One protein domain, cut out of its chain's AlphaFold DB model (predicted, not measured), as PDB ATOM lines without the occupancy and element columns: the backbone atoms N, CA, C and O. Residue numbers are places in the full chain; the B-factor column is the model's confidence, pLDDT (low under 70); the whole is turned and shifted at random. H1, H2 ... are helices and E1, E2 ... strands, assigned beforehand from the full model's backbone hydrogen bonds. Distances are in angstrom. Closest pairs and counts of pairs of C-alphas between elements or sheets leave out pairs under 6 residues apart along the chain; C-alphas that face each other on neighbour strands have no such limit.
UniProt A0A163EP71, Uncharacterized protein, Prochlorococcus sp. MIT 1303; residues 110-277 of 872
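What this domain is: This is residues 110 to 277 of the 872 residues of an uncharacterized protein of Prochlorococcus sp. MIT 1303 (UniProt A0A163EP71). A long, twisted sheet of three strands, E1, E2 and E3, has the long helix H1 packed over one face and the small helix H2 over the other, while a long stretch with no named element, residues 145 to 221, winds beside the sheet and is tied to E1 by two short pairings. The printed part has 168 residues, with two named helices and three named strands in the order H1 H2 E1 E2 E3; under half of the residues are in named elements, and the class is mixed, helices and strands. The sheet's order is E1 - E2 - E3, all antiparallel. The whole is compact by its radius of gyration of the C-alphas, 16.8 A, yet elongated in outline, with spans of 54 by 30 by 28 A.

Where its parts are: E1, residues 222 to 236, is 42.7 A long and begins with C-alpha 222 at (83.424, 25.290, 96.110). E2, residues 239 to 252, is 41.2 A long. E3, residues 260 to 276, is 44.2 A long, bends by 53 degrees at residue 269 and ends with C-alpha 276 at (79.741, -7.210, 67.010). H1, residues 110 to 130, is 30.2 A long and begins with C-alpha 110 at (94.582, 25.347, 92.611). H2 is residues 140 to 144.

How they stand to each other: The strands form a meander, each the antiparallel neighbour of the one before. The hairpin E1 and E2 has an angle of 166 degrees between directions, with N 225 and O 249 at 2.8 A, within hydrogen-bond range. The hairpin E2 and E3 has 155 degrees, with N 246 and O 266 at 2.9 A, also within range. E1 and E3 are the edge strands. Residues 147 to 148 pair with residues 230 to 231 of E1, and residues 202 to 203 with residues 225 to 226 of E1, both antiparallel. H1 is on the sheet; its closest C-alphas to E2 are those of Ser 119 and Gly 248, 4.0 A apart. H2 is on the opposite face at a height over the sheet of 7.6 A, and is only just over E2, where 3 of its 5 C-alphas fall. H1 and H2 only just touch, with 3 pairs of C-alphas within 8 A, through residue 130 of H1 alone; the closest C-alphas are those of Met 130 and Gly 140, 5.0 A apart. In H1 every O i to N i+4 pair is within hydrogen-bond range; in H2 0 of 1 is, while 2 of 2 O i to N i+3 pairs are.

The domain as a whole: The two C-alphas farthest apart are those of Gly 218 and Ser 237, 55.7 A. The printed part has no cut. The link from H2 to E1 is long, with 77 residues, and that from E1 to E2 is tight. The mean pLDDT of the printed part is 77.7; 50 residues are under 70, among them residues 192 to 201 and 205 to 220.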
ATOM      1  N   SER A 110      95.381  26.441  92.054       85.69
ATOM      2  CA  SER A 110      94.582  25.347  92.611       85.69
ATOM      3  C   SER A 110      93.186  25.269  91.978       85.69
ATOM      4  O   SER A 110      92.769  24.183  91.573       85.69
ATOM      5  N   TYR A 111      92.484  26.399  91.808       87.56
ATOM      6  CA  TYR A 111      91.202  26.421  91.087       87.56
ATOM      7  C   TYR A 111      91.353  25.966  89.637       87.56
ATOM      8  O   TYR A 111      90.502  25.237  89.129       87.56
ATOM      9  N   GLN A 112      92.463  26.326  88.995       89.69
ATOM     10  CA  GLN A 112      92.747  25.906  87.633       89.69
ATOM     11  C   GLN A 112      92.981  24.397  87.525       89.69
ATOM     12  O   GLN A 112      92.397  23.752  86.657       89.69
ATOM     13  N   GLN A 113      93.768  23.809  88.429       89.44
ATOM     14  CA  GLN A 113      93.971  22.358  88.484       89.44
ATOM     15  C   GLN A 113      92.657  21.613  88.761       89.44
ATOM     16  O   GLN A 113      92.403  20.554  88.187       89.44
ATOM     17  N   MET A 114      91.784  22.178  89.599       88.88
ATOM     18  CA  MET A 114      90.453  21.619  89.834       88.88
ATOM     19  C   MET A 114      89.558  21.708  88.595       88.88
ATOM     20  O   MET A 114      88.837  20.753  88.314       88.88
ATOM     21  N   ALA A 115      89.629  22.794  87.821       90.00
ATOM     22  CA  ALA A 115      88.923  22.915  86.548       90.00
ATOM     23  C   ALA A 115      89.444  21.905  85.504       90.00
ATOM     24  O   ALA A 115      88.659  21.303  84.773       90.00
ATOM     25  N   GLU A 116      90.752  21.642  85.466       92.06
ATOM     26  CA  GLU A 116      91.332  20.597  84.611       92.06
ATOM     27  C   GLU A 116      90.850  19.206  85.022       92.06
ATOM     28  O   GLU A 116      90.322  18.461  84.192       92.06
ATOM     29  N   ALA A 117      90.930  18.879  86.314       90.75
ATOM     30  CA  ALA A 117      90.413  17.624  86.847       90.75
ATOM     31  C   ALA A 117      88.910  17.463  86.566       90.75
ATOM     32  O   ALA A 117      88.459  16.375  86.208       90.75
ATOM     33  N   ALA A 118      88.142  18.551  86.665       90.19
ATOM     34  CA  ALA A 118      86.736  18.590  86.297       90.19
ATOM     35  C   ALA A 118      86.542  18.231  84.817       90.19
ATOM     36  O   ALA A 118      85.794  17.313  84.509       90.19
ATOM     37  N   SER A 119      87.265  18.856  83.888       92.12
ATOM     38  CA  SER A 119      87.125  18.532  82.459       92.12
ATOM     39  C   SER A 119      87.464  17.064  82.132       92.12
ATOM     40  O   SER A 119      86.721  16.405  81.404       92.12
ATOM     41  N   VAL A 120      88.508  16.497  82.752       91.38
ATOM     42  CA  VAL A 120      88.898  15.083  82.578       91.38
ATOM     43  C   VAL A 120      87.857  14.130  83.167       91.38
ATOM     44  O   VAL A 120      87.488  13.134  82.542       91.38
ATOM     45  N   ASN A 121      87.352  14.421  84.363       90.62
ATOM     46  CA  ASN A 121      86.314  13.602  84.983       90.62
ATOM     47  C   ASN A 121      84.994  13.689  84.208       90.62
ATOM     48  O   ASN A 121      84.290  12.686  84.089       90.62
ATOM     49  N   GLY A 122      84.675  14.862  83.655       90.12
ATOM     50  CA  GLY A 122      83.522  15.075  82.783       90.12
ATOM     51  C   GLY A 122      83.609  14.207  81.533       90.12
ATOM     52  O   GLY A 122      82.663  13.487  81.220       90.12
ATOM     53  N   PHE A 123      84.782  14.169  80.894       91.44
ATOM     54  CA  PHE A 123      85.052  13.274  79.766       91.44
ATOM     55  C   PHE A 123      84.824  11.806  80.107       91.44
ATOM     56  O   PHE A 123      84.102  11.113  79.395       91.44
ATOM     57  N   ASN A 124      85.384  11.336  81.223       90.62
ATOM     58  CA  ASN A 124      85.231   9.940  81.632       90.62
ATOM     59  C   ASN A 124      83.763   9.574  81.906       90.62
ATOM     60  O   ASN A 124      83.346   8.459  81.602       90.62
ATOM     61  N   ARG A 125      82.960  10.504  82.437       89.81
ATOM     62  CA  ARG A 125      81.515  10.298  82.627       89.81
ATOM     63  C   ARG A 125      80.762  10.233  81.308       89.81
ATOM     64  O   ARG A 125      79.941   9.335  81.144       89.81
ATOM     65  N   ILE A 126      81.064  11.138  80.374       91.06
ATOM     66  CA  ILE A 126      80.489  11.124  79.022       91.06
ATOM     67  C   ILE A 126      80.782   9.788  78.345       91.06
ATOM     68  O   ILE A 126      79.848   9.090  77.955       91.06
ATOM     69  N   LEU A 127      82.051   9.374  78.328       90.94
ATOM     70  CA  LEU A 127      82.446   8.069  77.805       90.94
ATOM     71  C   LEU A 127      81.723   6.914  78.502       90.94
ATOM     72  O   LEU A 127      81.255   6.004  77.827       90.94
ATOM     73  N   SER A 128      81.624   6.926  79.834       90.44
ATOM     74  CA  SER A 128      80.980   5.848  80.592       90.44
ATOM     75  C   SER A 128      79.503   5.687  80.240       90.44
ATOM     76  O   SER A 128      79.033   4.561  80.116       90.44
ATOM     77  N   VAL A 129      78.774   6.795  80.094       90.50
ATOM     78  CA  VAL A 129      77.348   6.779  79.744       90.50
ATOM     79  C   VAL A 129      77.161   6.362  78.286       90.50
ATOM     80  O   VAL A 129      76.329   5.509  77.994       90.50
ATOM     81  N   MET A 130      77.964   6.906  77.369       90.94
ATOM     82  CA  MET A 130      77.867   6.579  75.943       90.94
ATOM     83  C   MET A 130      78.306   5.143  75.624       90.94
ATOM     84  O   MET A 130      77.762   4.521  74.717       90.94
ATOM     85  N   ASN A 131      79.269   4.596  76.370       91.19
ATOM     86  CA  ASN A 131      79.754   3.223  76.198       91.19
ATOM     87  C   ASN A 131      78.886   2.169  76.896       91.19
ATOM     88  O   ASN A 131      79.265   0.991  76.887       91.19
ATOM     89  N   ASN A 132      77.759   2.557  77.502       88.81
ATOM     90  CA  ASN A 132      76.844   1.595  78.098       88.81
ATOM     91  C   ASN A 132      76.377   0.596  77.029       88.81
ATOM     92  O   ASN A 132      75.936   0.969  75.943       88.81
ATOM     93  N   ASN A 133      76.545  -0.689  77.325       80.69
ATOM     94  CA  ASN A 133      76.259  -1.792  76.418       80.69
ATOM     95  C   ASN A 133      74.913  -2.470  76.705       80.69
ATOM     96  O   ASN A 133      74.581  -3.436  76.005       80.69
ATOM     97  N   ASP A 134      74.181  -2.028  77.726       84.50
ATOM     98  CA  ASP A 134      72.815  -2.460  77.993       84.50
ATOM     99  C   ASP A 134      71.904  -1.980  76.851       84.50
ATOM    100  O   ASP A 134      71.861  -0.780  76.593       84.50
ATOM    101  N   PRO A 135      71.185  -2.876  76.144       80.50
ATOM    102  CA  PRO A 135      70.263  -2.482  75.079       80.50
ATOM    103  C   PRO A 135      69.226  -1.438  75.510       80.50
ATOM    104  O   PRO A 135      68.838  -0.617  74.689       80.50
ATOM    105  N   SER A 136      68.802  -1.456  76.776       82.62
ATOM    106  CA  SER A 136      67.798  -0.529  77.309       82.62
ATOM    107  C   SER A 136      68.345   0.868  77.623       82.62
ATOM    108  O   SER A 136      67.568   1.812  77.748       82.62
ATOM    109  N   GLU A 137      69.670   1.012  77.707       86.00
ATOM    110  CA  GLU A 137      70.381   2.262  78.007       86.00
ATOM    111  C   GLU A 137      71.487   2.552  76.978       86.00
ATOM    112  O   GLU A 137      72.425   3.311  77.241       86.00
ATOM    113  N   TYR A 138      71.403   1.933  75.798       88.31
ATOM    114  CA  TYR A 138      72.426   2.045  74.770       88.31
ATOM    115  C   TYR A 138      72.425   3.446  74.155       88.31
ATOM    116  O   TYR A 138      71.435   3.899  73.587       88.31
ATOM    117  N   ARG A 139      73.573   4.125  74.237       89.62
ATOM    118  CA  ARG A 139      73.765   5.497  73.726       89.62
ATOM    119  C   ARG A 139      74.962   5.624  72.787       89.62
ATOM    120  O   ARG A 139      75.340   6.728  72.409       89.62
ATOM    121  N   GLY A 140      75.549   4.501  72.370       89.38
ATOM    122  CA  GLY A 140      76.731   4.494  71.506       89.38
ATOM    123  C   GLY A 140      76.475   5.070  70.112       89.38
ATOM    124  O   GLY A 140      77.400   5.573  69.484       89.38
ATOM    125  N   TYR A 141      75.222   5.090  69.642       86.62
ATOM    126  CA  TYR A 141      74.870   5.707  68.357       86.62
ATOM    127  C   TYR A 141      75.181   7.210  68.301       86.62
ATOM    128  O   TYR A 141      75.400   7.739  67.215       86.62
ATOM    129  N   LEU A 142      75.238   7.893  69.451       88.38
ATOM    130  CA  LEU A 142      75.591   9.312  69.529       88.38
ATOM    131  C   LEU A 142      77.023   9.578  69.046       88.38
ATOM    132  O   LEU A 142      77.305  10.667  68.560       88.38
ATOM    133  N   TYR A 143      77.916   8.582  69.097       88.50
ATOM    134  CA  TYR A 143      79.254   8.726  68.520       88.50
ATOM    135  C   TYR A 143      79.234   8.939  67.003       88.50
ATOM    136  O   TYR A 143      80.198   9.486  66.476       88.50
ATOM    137  N   ASN A 144      78.156   8.554  66.317       83.50
ATOM    138  CA  ASN A 144      78.014   8.728  64.872       83.50
ATOM    139  C   ASN A 144      77.438  10.104  64.495       83.50
ATOM    140  O   ASN A 144      77.254  10.373  63.313       83.50
ATOM    141  N   LEU A 145      77.112  10.953  65.476       85.00
ATOM    142  CA  LEU A 145      76.483  12.254  65.264       85.00
ATOM    143  C   LEU A 145      77.425  13.365  65.725       85.00
ATOM    144  O   LEU A 145      77.887  13.344  66.866       85.00
ATOM    145  N   GLU A 146      77.676  14.358  64.876       86.06
ATOM    146  CA  GLU A 146      78.397  15.567  65.285       86.06
ATOM    147  C   GLU A 146      77.558  16.400  66.259       86.06
ATOM    148  O   GLU A 146      76.335  16.459  66.141       86.06
ATOM    149  N   ASN A 147      78.197  17.074  67.212       85.81
ATOM    150  CA  ASN A 147      77.510  17.937  68.165       85.81
ATOM    151  C   ASN A 147      78.347  19.180  68.466       85.81
ATOM    152  O   ASN A 147      79.299  19.113  69.243       85.81
ATOM    153  N   ASN A 148      77.974  20.314  67.879       82.38
ATOM    154  CA  ASN A 148      78.765  21.541  67.926       82.38
ATOM    155  C   ASN A 148      77.985  22.691  68.568       82.38
ATOM    156  O   ASN A 148      76.875  22.988  68.146       82.38
ATOM    157  N   GLU A 149      78.597  23.397  69.523       73.69
ATOM    158  CA  GLU A 149      77.997  24.580  70.155       73.69
ATOM    159  C   GLU A 149      77.752  25.764  69.218       73.69
ATOM    160  O   GLU A 149      76.837  26.549  69.449       73.69
ATOM    161  N   ASN A 150      78.550  25.892  68.159       66.75
ATOM    162  CA  ASN A 150      78.385  26.945  67.156       66.75
ATOM    163  C   ASN A 150      77.547  26.489  65.944       66.75
ATOM    164  O   ASN A 150      77.472  27.223  64.959       66.75
ATOM    165  N   GLY A 151      76.984  25.276  65.983       64.88
ATOM    166  CA  GLY A 151      76.191  24.663  64.915       64.88
ATOM    167  C   GLY A 151      74.966  23.932  65.475       64.88
ATOM    168  O   GLY A 151      74.411  24.351  66.487       64.88
ATOM    169  N   ASP A 152      74.550  22.841  64.826       68.69
ATOM    170  CA  ASP A 152      73.392  22.051  65.261       68.69
ATOM    171  C   ASP A 152      73.771  21.027  66.350       68.69
ATOM    172  O   ASP A 152      74.722  20.248  66.223       68.69
ATOM    173  N   PHE A 153      72.994  21.006  67.436       75.94
ATOM    174  CA  PHE A 153      73.141  20.055  68.541       75.94
ATOM    175  C   PHE A 153      72.462  18.723  68.219       75.94
ATOM    176  O   PHE A 153      71.428  18.387  68.800       75.94
ATOM    177  N   ASN A 154      73.028  17.941  67.297       78.88
ATOM    178  CA  ASN A 154      72.367  16.719  66.819       78.88
ATOM    179  C   ASN A 154      72.135  15.665  67.914       78.88
ATOM    180  O   ASN A 154      71.275  14.799  67.757       78.88
ATOM    181  N   TRP A 155      72.857  15.738  69.039       83.50
ATOM    182  CA  TRP A 155      72.610  14.865  70.191       83.50
ATOM    183  C   TRP A 155      71.307  15.210  70.917       83.50
ATOM    184  O   TRP A 155      70.697  14.341  71.535       83.50
ATOM    185  N   GLU A 156      70.882  16.472  70.847       76.69
ATOM    186  CA  GLU A 156      69.683  16.988  71.506       76.69
ATOM    187  C   GLU A 156      68.445  17.014  70.609       76.69
ATOM    188  O   GLU A 156      67.345  17.248  71.125       76.69
ATOM    189  N   LEU A 157      68.633  16.824  69.298       67.88
ATOM    190  CA  LEU A 157      67.555  16.769  68.321       67.88
ATOM    191  C   LEU A 157      66.722  15.502  68.517       67.88
ATOM    192  O   LEU A 157      67.249  14.380  68.608       67.88
ATOM    193  N   ASP A 158      65.407  15.714  68.541       61.06
ATOM    194  CA  ASP A 158      64.420  14.644  68.511       61.06
ATOM    195  C   ASP A 158      64.539  13.865  67.196       61.06
ATOM    196  O   ASP A 158      64.920  14.433  66.167       61.06
ATOM    197  N   HIS A 159      64.220  12.571  67.229       59.69
ATOM    198  CA  HIS A 159      64.359  11.662  66.093       59.69
ATOM    199  C   HIS A 159      63.690  12.209  64.825       59.69
ATOM    200  O   HIS A 159      64.282  12.157  63.750       59.69
ATOM    201  N   SER A 160      62.517  12.827  64.983       56.50
ATOM    202  CA  SER A 160      61.715  13.447  63.922       56.50
ATOM    203  C   SER A 160      62.380  14.642  63.220       56.50
ATOM    204  O   SER A 160      62.012  14.986  62.100       56.50
ATOM    205  N   SER A 161      63.359  15.279  63.869       57.09
ATOM    206  CA  SER A 161      64.011  16.516  63.414       57.09
ATOM    207  C   SER A 161      65.430  16.312  62.880       57.09
ATOM    208  O   SER A 161      66.079  17.273  62.463       57.09
ATOM    209  N   ARG A 162      65.939  15.072  62.896       61.97
ATOM    210  CA  ARG A 162      67.294  14.767  62.425       61.97
ATOM    211  C   ARG A 162      67.338  14.747  60.902       61.97
ATOM    212  O   ARG A 162      66.561  14.058  60.255       61.97
ATOM    213  N   THR A 163      68.310  15.457  60.341       53.19
ATOM    214  CA  THR A 163      68.588  15.489  58.896       53.19
ATOM    215  C   THR A 163      69.424  14.297  58.419       53.19
ATOM    216  O   THR A 163      69.610  14.131  57.217       53.19
ATOM    217  N   GLN A 164      69.939  13.471  59.340       65.31
ATOM    218  CA  GLN A 164      70.824  12.342  59.050       65.31
ATOM    219  C   GLN A 164      70.287  11.050  59.672       65.31
ATOM    220  O   GLN A 164      70.034  10.984  60.880       65.31
ATOM    221  N   PHE A 165      70.153  10.008  58.849       69.06
ATOM    222  CA  PHE A 165      69.843   8.662  59.319       69.06
ATOM    223  C   PHE A 165      71.094   7.976  59.870       69.06
ATOM    224  O   PHE A 165      72.202   8.135  59.358       69.06
ATOM    225  N   LEU A 166      70.909   7.172  60.916       78.81
ATOM    226  CA  LEU A 166      71.953   6.265  61.379       78.81
ATOM    227  C   LEU A 166      72.135   5.141  60.356       78.81
ATOM    228  O   LEU A 166      71.155   4.592  59.872       78.81
ATOM    229  N   GLU A 167      73.376   4.718  60.118       78.88
ATOM    230  CA  GLU A 167      73.676   3.561  59.257       78.88
ATOM    231  C   GLU A 167      72.897   2.297  59.680       78.88
ATOM    232  O   GLU A 167      72.427   1.525  58.849       78.88
ATOM    233  N   GLN A 168      72.725   2.099  60.991       84.88
ATOM    234  CA  GLN A 168      71.875   1.060  61.574       84.88
ATOM    235  C   GLN A 168      70.563   1.679  62.045       84.88
ATOM    236  O   GLN A 168      70.437   2.060  63.214       84.88
ATOM    237  N   ILE A 169      69.601   1.791  61.134       84.69
ATOM    238  CA  ILE A 169      68.397   2.603  61.336       84.69
ATOM    239  C   ILE A 169      67.557   2.124  62.527       84.69
ATOM    240  O   ILE A 169      67.089   2.940  63.306       84.69
ATOM    241  N   CYS A 170      67.443   0.809  62.753       88.25
ATOM    242  CA  CYS A 170      66.620   0.254  63.836       88.25
ATOM    243  C   CYS A 170      67.255   0.355  65.223       88.25
ATOM    244  O   CYS A 170      66.781  -0.271  66.173       88.25
ATOM    245  N   THR A 171      68.354   1.092  65.354       87.31
ATOM    246  CA  THR A 171      68.915   1.394  66.663       87.31
ATOM    247  C   THR A 171      67.906   2.226  67.447       87.31
ATOM    248  O   THR A 171      67.508   3.289  66.985       87.31
ATOM    249  N   ASP A 172      67.504   1.752  68.625       86.38
ATOM    250  CA  ASP A 172      66.630   2.512  69.517       86.38
ATOM    251  C   ASP A 172      67.330   3.813  69.940       86.38
ATOM    252  O   ASP A 172      68.396   3.797  70.561       86.38
ATOM    253  N   THR A 173      66.733   4.940  69.559       84.44
ATOM    254  CA  THR A 173      67.188   6.291  69.902       84.44
ATOM    255  C   THR A 173      66.228   7.018  70.843       84.44
ATOM    256  O   THR A 173      66.539   8.131  71.271       84.44
ATOM    257  N   SER A 174      65.105   6.389  71.219       82.69
ATOM    258  CA  SER A 174      64.058   6.971  72.075       82.69
ATOM    259  C   SER A 174      64.568   7.328  73.473       82.69
ATOM    260  O   SER A 174      64.089   8.263  74.113       82.69
ATOM    261  N   LYS A 175      65.609   6.627  73.942       82.19
ATOM    262  CA  LYS A 175      66.277   6.912  75.218       82.19
ATOM    263  C   LYS A 175      66.966   8.274  75.240       82.19
ATOM    264  O   LYS A 175      67.200   8.796  76.333       82.19
ATOM    265  N   GLY A 176      67.308   8.837  74.079       79.19
ATOM    266  CA  GLY A 176      67.802  10.204  73.927       79.19
ATOM    267  C   GLY A 176      69.055  10.517  74.748       79.19
ATOM    268  O   GLY A 176      70.048   9.793  74.696       79.19
ATOM    269  N   LEU A 177      69.004  11.602  75.518       83.25
ATOM    270  CA  LEU A 177      70.015  11.993  76.503       83.25
ATOM    271  C   LEU A 177      69.428  11.855  77.920       83.25
ATOM    272  O   LEU A 177      68.227  12.077  78.086       83.25
ATOM    273  N   PRO A 178      70.229  11.523  78.948       83.19
ATOM    274  CA  PRO A 178      69.769  11.542  80.333       83.19
ATOM    275  C   PRO A 178      69.166  12.900  80.709       83.19
ATOM    276  O   PRO A 178      69.771  13.952  80.477       83.19
ATOM    277  N   THR A 179      67.983  12.875  81.315       70.50
ATOM    278  CA  THR A 179      67.325  14.063  81.860       70.50
ATOM    279  C   THR A 179      67.862  14.368  83.255       70.50
ATOM    280  O   THR A 179      68.002  13.479  84.096       70.50
ATOM    281  N   LEU A 180      68.185  15.636  83.509       70.00
ATOM    282  CA  LEU A 180      68.558  16.121  84.838       70.00
ATOM    283  C   LEU A 180      67.343  16.768  85.510       70.00
ATOM    284  O   LEU A 180      66.459  17.295  84.834       70.00
ATOM    285  N   THR A 181      67.314  16.754  86.845       61.28
ATOM    286  CA  THR A 181      66.216  17.289  87.675       61.28
ATOM    287  C   THR A 181      65.906  18.762  87.419       61.28
ATOM    288  O   THR A 181      64.769  19.183  87.600       61.28
ATOM    289  N   ASP A 182      66.889  19.524  86.935       63.66
ATOM    290  CA  ASP A 182      66.805  20.983  86.805       63.66
ATOM    291  C   ASP A 182      66.427  21.425  85.377       63.66
ATOM    292  O   ASP A 182      66.574  22.590  85.009       63.66
ATOM    293  N   GLY A 183      65.998  20.486  84.524       67.00
ATOM    294  CA  GLY A 183      65.655  20.747  83.119       67.00
ATOM    295  C   GLY A 183      66.860  20.956  82.193       67.00
ATOM    296  O   GLY A 183      66.681  21.113  80.987       67.00
ATOM    297  N   ALA A 184      68.087  20.929  82.723       73.25
ATOM    298  CA  ALA A 184      69.307  20.920  81.924       73.25
ATOM    299  C   ALA A 184      69.472  19.584  81.172       73.25
ATOM    300  O   ALA A 184      69.259  18.504  81.726       73.25
ATOM    301  N   LYS A 185      69.896  19.642  79.909       78.50
ATOM    302  CA  LYS A 185      70.188  18.478  79.071       78.50
ATOM    303  C   LYS A 185      71.623  18.017  79.287       78.50
ATOM    304  O   LYS A 185      72.567  18.790  79.153       78.50
ATOM    305  N   TRP A 186      71.813  16.744  79.614       84.19
ATOM    306  CA  TRP A 186      73.148  16.153  79.680       84.19
ATOM    307  C   TRP A 186      73.669  15.831  78.268       84.19
ATOM    308  O   TRP A 186      72.876  15.343  77.477       84.19
ATOM    309  N   PRO A 187      74.963  16.004  77.921       84.75
ATOM    310  CA  PRO A 187      76.059  16.564  78.715       84.75
ATOM    311  C   PRO A 187      76.350  18.047  78.413       84.75
ATOM    312  O   PRO A 187      77.362  18.578  78.872       84.75
ATOM    313  N   THR A 188      75.524  18.703  77.601       81.56
ATOM    314  CA  THR A 188      75.733  20.079  77.117       81.56
ATOM    315  C   THR A 188      75.396  21.138  78.168       81.56
ATOM    316  O   THR A 188      76.051  22.176  78.241       81.56
ATOM    317  N   GLY A 189      74.425  20.850  79.035       76.19
ATOM    318  CA  GLY A 189      73.970  21.750  80.087       76.19
ATOM    319  C   GLY A 189      72.919  22.769  79.641       76.19
ATOM    320  O   GLY A 189      72.639  23.712  80.379       76.19
ATOM    321  N   HIS A 190      72.326  22.613  78.456       74.44
ATOM    322  CA  HIS A 190      71.297  23.535  77.965       74.44
ATOM    323  C   HIS A 190      69.948  23.271  78.622       74.44
ATOM    324  O   HIS A 190      69.553  22.121  78.784       74.44
ATOM    325  N   THR A 191      69.197  24.319  78.956       70.38
ATOM    326  CA  THR A 191      67.833  24.162  79.495       70.38
ATOM    327  C   THR A 191      66.766  24.016  78.406       70.38
ATOM    328  O   THR A 191      65.632  23.646  78.705       70.38
ATOM    329  N   LYS A 192      67.106  24.286  77.135       65.25
ATOM    330  CA  LYS A 192      66.239  24.101  75.958       65.25
ATOM    331  C   LYS A 192      67.057  23.643  74.747       65.25
ATOM    332  O   LYS A 192      68.219  24.008  74.616       65.25
ATOM    333  N   ALA A 193      66.440  22.854  73.862       58.25
ATOM    334  CA  ALA A 193      67.074  22.412  72.617       58.25
ATOM    335  C   ALA A 193      67.447  23.620  71.744       58.25
ATOM    336  O   ALA A 193      66.597  24.480  71.519       58.25
ATOM    337  N   GLY A 194      68.688  23.680  71.253       54.97
ATOM    338  CA  GLY A 194      69.136  24.772  70.376       54.97
ATOM    339  C   GLY A 194      69.357  26.117  71.079       54.97
ATOM    340  O   GLY A 194      69.662  27.108  70.418       54.97
ATOM    341  N   ASP A 195      69.224  26.174  72.407       62.00
ATOM    342  CA  ASP A 195      69.508  27.375  73.184       62.00
ATOM    343  C   ASP A 195      71.007  27.458  73.501       62.00
ATOM    344  O   ASP A 195      71.493  26.893  74.478       62.00
ATOM    345  N   SER A 196      71.743  28.200  72.674       56.94
ATOM    346  CA  SER A 196      73.169  28.487  72.883       56.94
ATOM    347  C   SER A 196      73.432  29.526  73.985       56.94
ATOM    348  O   SER A 196      74.593  29.807  74.312       56.94
ATOM    349  N   THR A 197      72.378  30.118  74.562       55.22
ATOM    350  CA  THR A 197      72.469  31.173  75.581       55.22
ATOM    351  C   THR A 197      72.360  30.617  76.998       55.22
ATOM    352  O   THR A 197      73.100  31.058  77.883       55.22
ATOM    353  N   SER A 198      71.522  29.599  77.210       58.91
ATOM    354  CA  SER A 198      71.392  28.916  78.498       58.91
ATOM    355  C   SER A 198      72.533  27.929  78.723       58.91
ATOM    356  O   SER A 198      72.674  26.928  78.032       58.91
ATOM    357  N   LYS A 199      73.383  28.230  79.704       64.31
ATOM    358  CA  LYS A 199      74.697  27.610  79.892       64.31
ATOM    359  C   LYS A 199      74.842  27.042  81.305       64.31
ATOM    360  O   LYS A 199      75.729  27.458  82.051       64.31
ATOM    361  N   THR A 200      73.977  26.100  81.678       69.44
ATOM    362  CA  THR A 200      73.990  25.501  83.019       69.44
ATOM    363  C   THR A 200      75.128  24.494  83.138       69.44
ATOM    364  O   THR A 200      75.213  23.515  82.405       69.44
ATOM    365  N   ALA A 201      76.053  24.740  84.060       68.88
ATOM    366  CA  ALA A 201      77.171  23.838  84.304       68.88
ATOM    367  C   ALA A 201      76.690  22.581  85.053       68.88
ATOM    368  O   ALA A 201      75.914  22.695  86.000       68.88
ATOM    369  N   LEU A 202      77.155  21.387  84.665       76.56
ATOM    370  CA  LEU A 202      76.689  20.132  85.267       76.56
ATOM    371  C   LEU A 202      77.537  19.759  86.489       76.56
ATOM    372  O   LEU A 202      78.754  19.594  86.342       76.56
ATOM    373  N   PRO A 203      76.948  19.608  87.690       75.69
ATOM    374  CA  PRO A 203      77.710  19.277  88.888       75.69
ATOM    375  C   PRO A 203      78.234  17.835  88.844       75.69
ATOM    376  O   PRO A 203      77.604  16.920  88.308       75.69
ATOM    377  N   PHE A 204      79.396  17.595  89.462       70.06
ATOM    378  CA  PHE A 204      79.914  16.230  89.637       70.06
ATOM    379  C   PHE A 204      79.121  15.414  90.665       70.06
ATOM    380  O   PHE A 204      79.032  14.190  90.549       70.06
ATOM    381  N   THR A 205      78.538  16.051  91.668       63.25
ATOM    382  CA  THR A 205      77.707  15.386  92.672       63.25
ATOM    383  C   THR A 205      76.246  15.624  92.326       63.25
ATOM    384  O   THR A 205      75.751  16.743  92.413       63.25
ATOM    385  N   VAL A 206      75.578  14.561  91.886       53.44
ATOM    386  CA  VAL A 206      74.127  14.538  91.694       53.44
ATOM    387  C   VAL A 206      73.542  13.979  92.988       53.44
ATOM    388  O   VAL A 206      74.016  12.949  93.462       53.44
ATOM    389  N   ASN A 207      72.546  14.663  93.547       44.41
ATOM    390  CA  ASN A 207      71.790  14.284  94.749       44.41
ATOM    391  C   ASN A 207      72.557  14.345  96.072       44.41
ATOM    392  O   ASN A 207      73.014  13.309  96.539       44.41
ATOM    393  N   GLY A 208      72.616  15.523  96.707       45.12
ATOM    394  CA  GLY A 208      72.646  15.681  98.175       45.12
ATOM    395  C   GLY A 208      73.743  14.969  98.986       45.12
ATOM    396  O   GLY A 208      73.773  15.109 100.204       45.12
ATOM    397  N   ALA A 209      74.642  14.219  98.353       45.38
ATOM    398  CA  ALA A 209      75.819  13.642  98.960       45.38
ATOM    399  C   ALA A 209      76.760  14.813  99.190       45.38
ATOM    400  O   ALA A 209      77.319  15.349  98.229       45.38
ATOM    401  N   ASP A 210      76.795  15.219 100.458       46.38
ATOM    402  CA  ASP A 210      77.545  16.320 101.048       46.38
ATOM    403  C   ASP A 210      78.672  16.783 100.111       46.38
ATOM    404  O   ASP A 210      79.618  16.009  99.881       46.38
ATOM    405  N   PRO A 211      78.538  17.951  99.445       51.56
ATOM    406  CA  PRO A 211      79.551  18.431  98.520       51.56
ATOM    407  C   PRO A 211      80.822  18.553  99.338       51.56
ATOM    408  O   PRO A 211      80.913  19.490 100.118       51.56
ATOM    409  N   ARG A 212      81.739  17.571  99.229       50.88
ATOM    410  CA  ARG A 212      82.914  17.452 100.107       50.88
ATOM    411  C   ARG A 212      83.483  18.842 100.302       50.88
ATOM    412  O   ARG A 212      84.033  19.398  99.352       50.88
ATOM    413  N   ILE A 213      83.256  19.405 101.485       51.88
ATOM    414  CA  ILE A 213      83.450  20.829 101.704       51.88
ATOM    415  C   ILE A 213      84.947  21.060 101.582       51.88
ATOM    416  O   ILE A 213      85.724  20.660 102.446       51.88
ATOM    417  N   GLN A 214      85.386  21.624 100.458       54.50
ATOM    418  CA  GLN A 214      86.815  21.843 100.250       54.50
ATOM    419  C   GLN A 214      87.307  23.036 101.077       54.50
ATOM    420  O   GLN A 214      88.497  23.103 101.386       54.50
ATOM    421  N   ARG A 215      86.406  23.958 101.464       57.59
ATOM    422  CA  ARG A 215      86.671  25.096 102.359       57.59
ATOM    423  C   ARG A 215      85.403  25.548 103.092       57.59
ATOM    424  O   ARG A 215      84.410  25.847 102.444       57.59
ATOM    425  N   GLU A 216      85.492  25.719 104.409       52.91
ATOM    426  CA  GLU A 216      84.517  26.461 105.221       52.91
ATOM    427  C   GLU A 216      85.036  27.891 105.445       52.91
ATOM    428  O   GLU A 216      85.659  28.196 106.458       52.91
ATOM    429  N   ASP A 217      84.872  28.778 104.458       60.75
ATOM    430  CA  ASP A 217      85.262  30.196 104.574       60.75
ATOM    431  C   ASP A 217      84.064  31.147 104.747       60.75
ATOM    432  O   ASP A 217      84.220  32.365 104.649       60.75
ATOM    433  N   GLY A 218      82.868  30.597 104.994       59.00
ATOM    434  CA  GLY A 218      81.620  31.356 105.136       59.00
ATOM    435  C   GLY A 218      81.138  32.022 103.841       59.00
ATOM    436  O   GLY A 218      80.199  32.810 103.886       59.00
ATOM    437  N   ARG A 219      81.773  31.736 102.692       59.56
ATOM    438  CA  ARG A 219      81.455  32.327 101.378       59.56
ATOM    439  C   ARG A 219      80.867  31.306 100.390       59.56
ATOM    440  O   ARG A 219      81.011  31.484  99.187       59.56
ATOM    441  N   GLY A 220      80.239  30.237 100.878       64.25
ATOM    442  CA  GLY A 220      79.630  29.179 100.055       64.25
ATOM    443  C   GLY A 220      80.627  28.121  99.560       64.25
ATOM    444  O   GLY A 220      81.815  28.401  99.366       64.25
ATOM    445  N   ASN A 221      80.141  26.894  99.360       73.06
ATOM    446  CA  ASN A 221      80.964  25.729  99.026       73.06
ATOM    447  C   ASN A 221      81.524  25.799  97.602       73.06
ATOM    448  O   ASN A 221      80.822  26.172  96.666       73.06
ATOM    449  N   ILE A 222      82.786  25.399  97.427       76.75
ATOM    450  CA  ILE A 222      83.424  25.290  96.110       76.75
ATOM    451  C   ILE A 222      83.058  23.945  95.489       76.75
ATOM    452  O   ILE A 222      83.312  22.897  96.081       76.75
ATOM    453  N   GLN A 223      82.518  23.979  94.276       80.75
ATOM    454  CA  GLN A 223      82.140  22.790  93.528       80.75
ATOM    455  C   GLN A 223      82.701  22.846  92.104       80.75
ATOM    456  O   GLN A 223      82.791  23.899  91.467       80.75
ATOM    457  N   SER A 224      83.107  21.681  91.610       86.00
ATOM    458  CA  SER A 224      83.495  21.477  90.218       86.00
ATOM    459  C   SER A 224      82.279  21.132  89.362       86.00
ATOM    460  O   SER A 224      81.409  20.367  89.790       86.00
ATOM    461  N   TYR A 225      82.291  21.601  88.123       86.94
ATOM    462  CA  TYR A 225      81.272  21.351  87.115       86.94
ATOM    463  C   TYR A 225      81.919  21.021  85.770       86.94
ATOM    464  O   TYR A 225      83.091  21.334  85.547       86.94
ATOM    465  N   TYR A 226      81.159  20.419  84.858       90.31
ATOM    466  CA  TYR A 226      81.598  20.161  83.488       90.31
ATOM    467  C   TYR A 226      80.479  20.388  82.472       90.31
ATOM    468  O   TYR A 226      79.303  20.430  82.835       90.31
ATOM    469  N   ARG A 227      80.847  20.520  81.196       88.38
ATOM    470  CA  ARG A 227      79.923  20.415  80.059       88.38
ATOM    471  C   ARG A 227      80.642  20.077  78.758       88.38
ATOM    472  O   ARG A 227      81.819  20.404  78.590       88.38
ATOM    473  N   LEU A 228      79.912  19.472  77.829       89.62
ATOM    474  CA  LEU A 228      80.349  19.277  76.449       89.62
ATOM    475  C   LEU A 228      80.208  20.584  75.658       89.62
ATOM    476  O   LEU A 228      79.133  21.175  75.639       89.62
ATOM    477  N   ARG A 229      81.289  21.015  74.999       87.56
ATOM    478  CA  ARG A 229      81.321  22.189  74.108       87.56
ATOM    479  C   ARG A 229      81.201  21.772  72.650       87.56
ATOM    480  O   ARG A 229      80.441  22.344  71.883       87.56
ATOM    481  N   ASN A 230      81.975  20.768  72.266       90.44
ATOM    482  CA  ASN A 230      82.027  20.320  70.888       90.44
ATOM    483  C   ASN A 230      82.376  18.836  70.833       90.44
ATOM    484  O   ASN A 230      83.161  18.335  71.641       90.44
ATOM    485  N   TYR A 231      81.800  18.153  69.863       90.88
ATOM    486  CA  TYR A 231      82.152  16.813  69.457       90.88
ATOM    487  C   TYR A 231      82.096  16.754  67.937       90.88
ATOM    488  O   TYR A 231      81.048  16.989  67.332       90.88
ATOM    489  N   SER A 232      83.225  16.422  67.330       89.31
ATOM    490  CA  SER A 232      83.313  16.112  65.910       89.31
ATOM    491  C   SER A 232      83.828  14.698  65.736       89.31
ATOM    492  O   SER A 232      84.605  14.194  66.550       89.31
ATOM    493  N   VAL A 233      83.387  14.042  64.670       86.12
ATOM    494  CA  VAL A 233      83.775  12.667  64.391       86.12
ATOM    495  C   VAL A 233      84.104  12.512  62.921       86.12
ATOM    496  O   VAL A 233      83.374  12.974  62.052       86.12
ATOM    497  N   ASN A 234      85.209  11.835  62.643       82.50
ATOM    498  CA  ASN A 234      85.482  11.285  61.331       82.50
ATOM    499  C   ASN A 234      85.289   9.771  61.417       82.50
ATOM    500  O   ASN A 234      86.205   9.060  61.829       82.50
ATOM    501  N   PHE A 235      84.077   9.301  61.119       70.88
ATOM    502  CA  PHE A 235      83.685   7.898  61.245       70.88
ATOM    503  C   PHE A 235      83.335   7.312  59.882       70.88
ATOM    504  O   PHE A 235      82.449   7.812  59.192       70.88
ATOM    505  N   SER A 236      84.014   6.233  59.504       68.19
ATOM    506  CA  SER A 236      83.761   5.518  58.255       68.19
ATOM    507  C   SER A 236      83.906   4.018  58.472       68.19
ATOM    508  O   SER A 236      84.866   3.575  59.095       68.19
ATOM    509  N   SER A 237      82.978   3.223  57.939       63.56
ATOM    510  CA  SER A 237      83.066   1.752  57.955       63.56
ATOM    511  C   SER A 237      83.175   1.117  59.351       63.56
ATOM    512  O   SER A 237      83.727   0.037  59.509       63.56
ATOM    513  N   GLY A 238      82.636   1.753  60.394       68.81
ATOM    514  CA  GLY A 238      82.697   1.192  61.746       68.81
ATOM    515  C   GLY A 238      83.922   1.610  62.565       68.81
ATOM    516  O   GLY A 238      83.985   1.266  63.744       68.81
ATOM    517  N   VAL A 239      84.861   2.373  62.003       75.44
ATOM    518  CA  VAL A 239      86.036   2.890  62.719       75.44
ATOM    519  C   VAL A 239      86.194   4.381  62.444       75.44
ATOM    520  O   VAL A 239      85.916   4.873  61.352       75.44
ATOM    521  N   GLY A 240      86.627   5.131  63.447       82.25
ATOM    522  CA  GLY A 240      86.851   6.554  63.292       82.25
ATOM    523  C   GLY A 240      87.621   7.190  64.428       82.25
ATOM    524  O   GLY A 240      87.896   6.566  65.453       82.25
ATOM    525  N   ASP A 241      87.905   8.470  64.241       87.06
ATOM    526  CA  ASP A 241      88.491   9.336  65.254       87.06
ATOM    527  C   ASP A 241      87.466  10.392  65.664       87.06
ATOM    528  O   ASP A 241      86.953  11.146  64.834       87.06
ATOM    529  N   GLY A 242      87.164  10.444  66.958       89.12
ATOM    530  CA  GLY A 242      86.358  11.488  67.576       89.12
ATOM    531  C   GLY A 242      87.250  12.530  68.239       89.12
ATOM    532  O   GLY A 242      88.218  12.182  68.917       89.12
ATOM    533  N   VAL A 243      86.921  13.809  68.086       90.94
ATOM    534  CA  VAL A 243      87.525  14.913  68.840       90.94
ATOM    535  C   VAL A 243      86.458  15.518  69.733       90.94
ATOM    536  O   VAL A 243      85.388  15.901  69.270       90.94
ATOM    537  N   VAL A 244      86.753  15.605  71.026       92.06
ATOM    538  CA  VAL A 244      85.851  16.172  72.026       92.06
ATOM    539  C   VAL A 244      86.476  17.390  72.688       92.06
ATOM    540  O   VAL A 244      87.675  17.418  72.979       92.06
ATOM    541  N   GLU A 245      85.634  18.376  72.963       93.25
ATOM    542  CA  GLU A 245      85.968  19.572  73.718       93.25
ATOM    543  C   GLU A 245      85.081  19.657  74.961       93.25
ATOM    544  O   GLU A 245      83.857  19.784  74.861       93.25
ATOM    545  N   ILE A 246      85.688  19.568  76.145       92.50
ATOM    546  CA  ILE A 246      84.969  19.540  77.425       92.50
ATOM    547  C   ILE A 246      85.474  20.654  78.310       92.50
ATOM    548  O   ILE A 246      86.659  20.739  78.627       92.50
ATOM    549  N   GLU A 247      84.553  21.500  78.740       91.88
ATOM    550  CA  GLU A 247      84.856  22.586  79.653       91.88
ATOM    551  C   GLU A 247      84.637  22.118  81.090       91.88
ATOM    552  O   GLU A 247      83.548  21.671  81.447       91.88
ATOM    553  N   GLY A 248      85.676  22.226  81.909       91.69
ATOM    554  CA  GLY A 248      85.625  22.090  83.354       91.69
ATOM    555  C   GLY A 248      85.602  23.467  84.009       91.69
ATOM    556  O   GLY A 248      86.321  24.380  83.598       91.69
ATOM    557  N   MET A 249      84.762  23.623  85.023       88.62
ATOM    558  CA  MET A 249      84.526  24.892  85.709       88.62
ATOM    559  C   MET A 249      84.557  24.680  87.217       88.62
ATOM    560  O   MET A 249      84.146  23.631  87.709       88.62
ATOM    561  N   VAL A 250      84.999  25.693  87.953       87.38
ATOM    562  CA  VAL A 250      84.921  25.724  89.415       87.38
ATOM    563  C   VAL A 250      84.139  26.963  89.823       87.38
ATOM    564  O   VAL A 250      84.516  28.074  89.451       87.38
ATOM    565  N   LYS A 251      83.047  26.771  90.565       83.44
ATOM    566  CA  LYS A 251      82.173  27.847  91.054       83.44
ATOM    567  C   LYS A 251      81.869  27.655  92.535       83.44
ATOM    568  O   LYS A 251      82.125  26.589  93.098       83.44
ATOM    569  N   ARG A 252      81.317  28.694  93.155       78.12
ATOM    570  CA  ARG A 252      80.681  28.592  94.473       78.12
ATOM    571  C   ARG A 252      79.209  28.218  94.292       78.12
ATOM    572  O   ARG A 252      78.567  28.758  93.399       78.12
ATOM    573  N   GLN A 253      78.706  27.302  95.116       67.69
ATOM    574  CA  GLN A 253      77.370  26.700  94.993       67.69
ATOM    575  C   GLN A 253      76.226  27.730  95.019       67.69
ATOM    576  O   GLN A 253      75.241  27.548  94.313       67.69
ATOM    577  N   ASP A 254      76.391  28.820  95.774       65.56
ATOM    578  CA  ASP A 254      75.368  29.860  95.972       65.56
ATOM    579  C   ASP A 254      75.606  31.124  95.132       65.56
ATOM    580  O   ASP A 254      74.950  32.140  95.354       65.56
ATOM    581  N   SER A 255      76.576  31.106  94.211       61.78
ATOM    582  CA  SER A 255      76.841  32.275  93.373       61.78
ATOM    583  C   SER A 255      76.081  32.211  92.050       61.78
ATOM    584  O   SER A 255      75.993  31.156  91.414       61.78
ATOM    585  N   GLU A 256      75.548  33.361  91.627       59.34
ATOM    586  CA  GLU A 256      75.010  33.554  90.283       59.34
ATOM    587  C   GLU A 256      76.088  33.249  89.225       59.34
ATOM    588  O   GLU A 256      77.282  33.151  89.517       59.34
ATOM    589  N   ASN A 257      75.670  33.045  87.972       55.69
ATOM    590  CA  ASN A 257      76.468  32.401  86.920       55.69
ATOM    591  C   ASN A 257      77.870  32.989  86.635       55.69
ATOM    592  O   ASN A 257      78.654  32.303  85.962       55.69
ATOM    593  N   ASP A 258      78.196  34.161  87.181       57.47
ATOM    594  CA  ASP A 258      79.386  34.960  86.905       57.47
ATOM    595  C   ASP A 258      80.577  34.754  87.872       57.47
ATOM    596  O   ASP A 258      81.701  35.079  87.483       57.47
ATOM    597  N   ASP A 259      80.432  34.129  89.056       72.44
ATOM    598  CA  ASP A 259      81.598  33.862  89.937       72.44
ATOM    599  C   ASP A 259      82.312  32.543  89.600       72.44
ATOM    600  O   ASP A 259      82.307  31.551  90.343       72.44
ATOM    601  N   LEU A 260      82.983  32.533  88.455       80.94
ATOM    602  CA  LEU A 260      83.913  31.468  88.092       80.94
ATOM    603  C   LEU A 260      85.260  31.660  88.796       80.94
ATOM    604  O   LEU A 260      85.937  32.668  88.617       80.94
ATOM    605  N   LEU A 261      85.677  30.651  89.560       85.38
ATOM    606  CA  LEU A 261      86.975  30.620  90.242       85.38
ATOM    607  C   LEU A 261      88.097  30.066  89.354       85.38
ATOM    608  O   LEU A 261      89.267  30.369  89.584       85.38
ATOM    609  N   GLY A 262      87.747  29.245  88.363       87.56
ATOM    610  CA  GLY A 262      88.680  28.667  87.398       87.56
ATOM    611  C   GLY A 262      87.953  27.961  86.257       87.56
ATOM    612  O   GLY A 262      86.834  27.460  86.436       87.56
ATOM    613  N   ARG A 263      88.586  27.931  85.080       90.88
ATOM    614  CA  ARG A 263      88.015  27.359  83.858       90.88
ATOM    615  C   ARG A 263      89.095  26.697  83.012       90.88
ATOM    616  O   ARG A 263      90.124  27.295  82.706       90.88
ATOM    617  N   ALA A 264      88.842  25.469  82.581       92.88
ATOM    618  CA  ALA A 264      89.733  24.730  81.694       92.88
ATOM    619  C   ALA A 264      88.936  24.085  80.563       92.88
ATOM    620  O   ALA A 264      87.879  23.513  80.803       92.88
ATOM    621  N   LEU A 265      89.453  24.140  79.339       94.12
ATOM    622  CA  LEU A 265      88.923  23.389  78.205       94.12
ATOM    623  C   LEU A 265      89.884  22.254  77.880       94.12
ATOM    624  O   LEU A 265      91.017  22.509  77.469       94.12
ATOM    625  N   LEU A 266      89.408  21.027  78.041       94.25
ATOM    626  CA  LEU A 266      90.055  19.823  77.548       94.25
ATOM    627  C   LEU A 266      89.706  19.643  76.073       94.25
ATOM    628  O   LEU A 266      88.530  19.563  75.736       94.25
ATOM    629  N   ILE A 267      90.720  19.523  75.221       93.19
ATOM    630  CA  ILE A 267      90.584  19.077  73.833       93.19
ATOM    631  C   ILE A 267      91.278  17.725  73.726       93.19
ATOM    632  O   ILE A 267      92.466  17.612  74.052       93.19
ATOM    633  N   ARG A 268      90.546  16.702  73.284       90.00
ATOM    634  CA  ARG A 268      91.069  15.336  73.218       90.00
ATOM    635  C   ARG A 268      90.546  14.572  72.009       90.00
ATOM    636  O   ARG A 268      89.354  14.618  71.722       90.00
ATOM    637  N   SER A 269      91.424  13.801  71.368       89.69
ATOM    638  CA  SER A 269      91.040  12.771  70.403       89.69
ATOM    639  C   SER A 269      90.893  11.388  71.049       89.69
ATOM    640  O   SER A 269      91.608  11.022  71.990       89.69
ATOM    641  N   PHE A 270      89.954  10.599  70.544       89.31
ATOM    642  CA  PHE A 270      89.741   9.214  70.944       89.31
ATOM    643  C   PHE A 270      89.239   8.387  69.759       89.31
ATOM    644  O   PHE A 270      88.704   8.932  68.798       89.31
ATOM    645  N   TYR A 271      89.415   7.072  69.834       89.25
ATOM    646  CA  TYR A 271      88.970   6.172  68.778       89.25
ATOM    647  C   TYR A 271      87.495   5.847  68.965       89.25
ATOM    648  O   TYR A 271      87.066   5.513  70.067       89.25
ATOM    649  N   VAL A 272      86.726   5.892  67.892       88.00
ATOM    650  CA  VAL A 272      85.356   5.392  67.837       88.00
ATOM    651  C   VAL A 272      85.392   4.077  67.078       88.00
ATOM    652  O   VAL A 272      85.902   4.012  65.963       88.00
ATOM    653  N   LYS A 273      84.879   3.008  67.687       85.50
ATOM    654  CA  LYS A 273      84.901   1.673  67.094       85.50
ATOM    655  C   LYS A 273      83.571   0.963  67.278       85.50
ATOM    656  O   LYS A 273      83.055   0.865  68.392       85.50
ATOM    657  N   SER A 274      83.061   0.424  66.187       85.00
ATOM    658  CA  SER A 274      81.916  -0.468  66.135       85.00
ATOM    659  C   SER A 274      82.379  -1.911  66.180       85.00
ATOM    660  O   SER A 274      83.305  -2.305  65.479       85.00
ATOM    661  N   LYS A 275      81.725  -2.722  67.011       85.06
ATOM    662  CA  LYS A 275      81.998  -4.159  67.081       85.06
ATOM    663  C   LYS A 275      80.710  -4.955  67.241       85.06
ATOM    664  O   LYS A 275      79.756  -4.496  67.872       85.06
ATOM    665  N   MET A 276      80.718  -6.168  66.708       86.38
ATOM    666  CA  MET A 276      79.741  -7.210  67.010       86.38
ATOM    667  C   MET A 276      79.766  -7.537  68.509       86.38
ATOM    668  O   MET A 276      80.828  -7.832  69.064       86.38
ATOM    669  N   LYS A 277      78.616  -7.452  69.186       84.31
ATOM    670  CA  LYS A 277      78.531  -7.720  70.632       84.31
ATOM    671  C   LYS A 277      78.436  -9.215  70.927       84.31
ATOM    672  O   LYS A 277      79.026  -9.666  71.906       84.31
TER     673      LYS A 277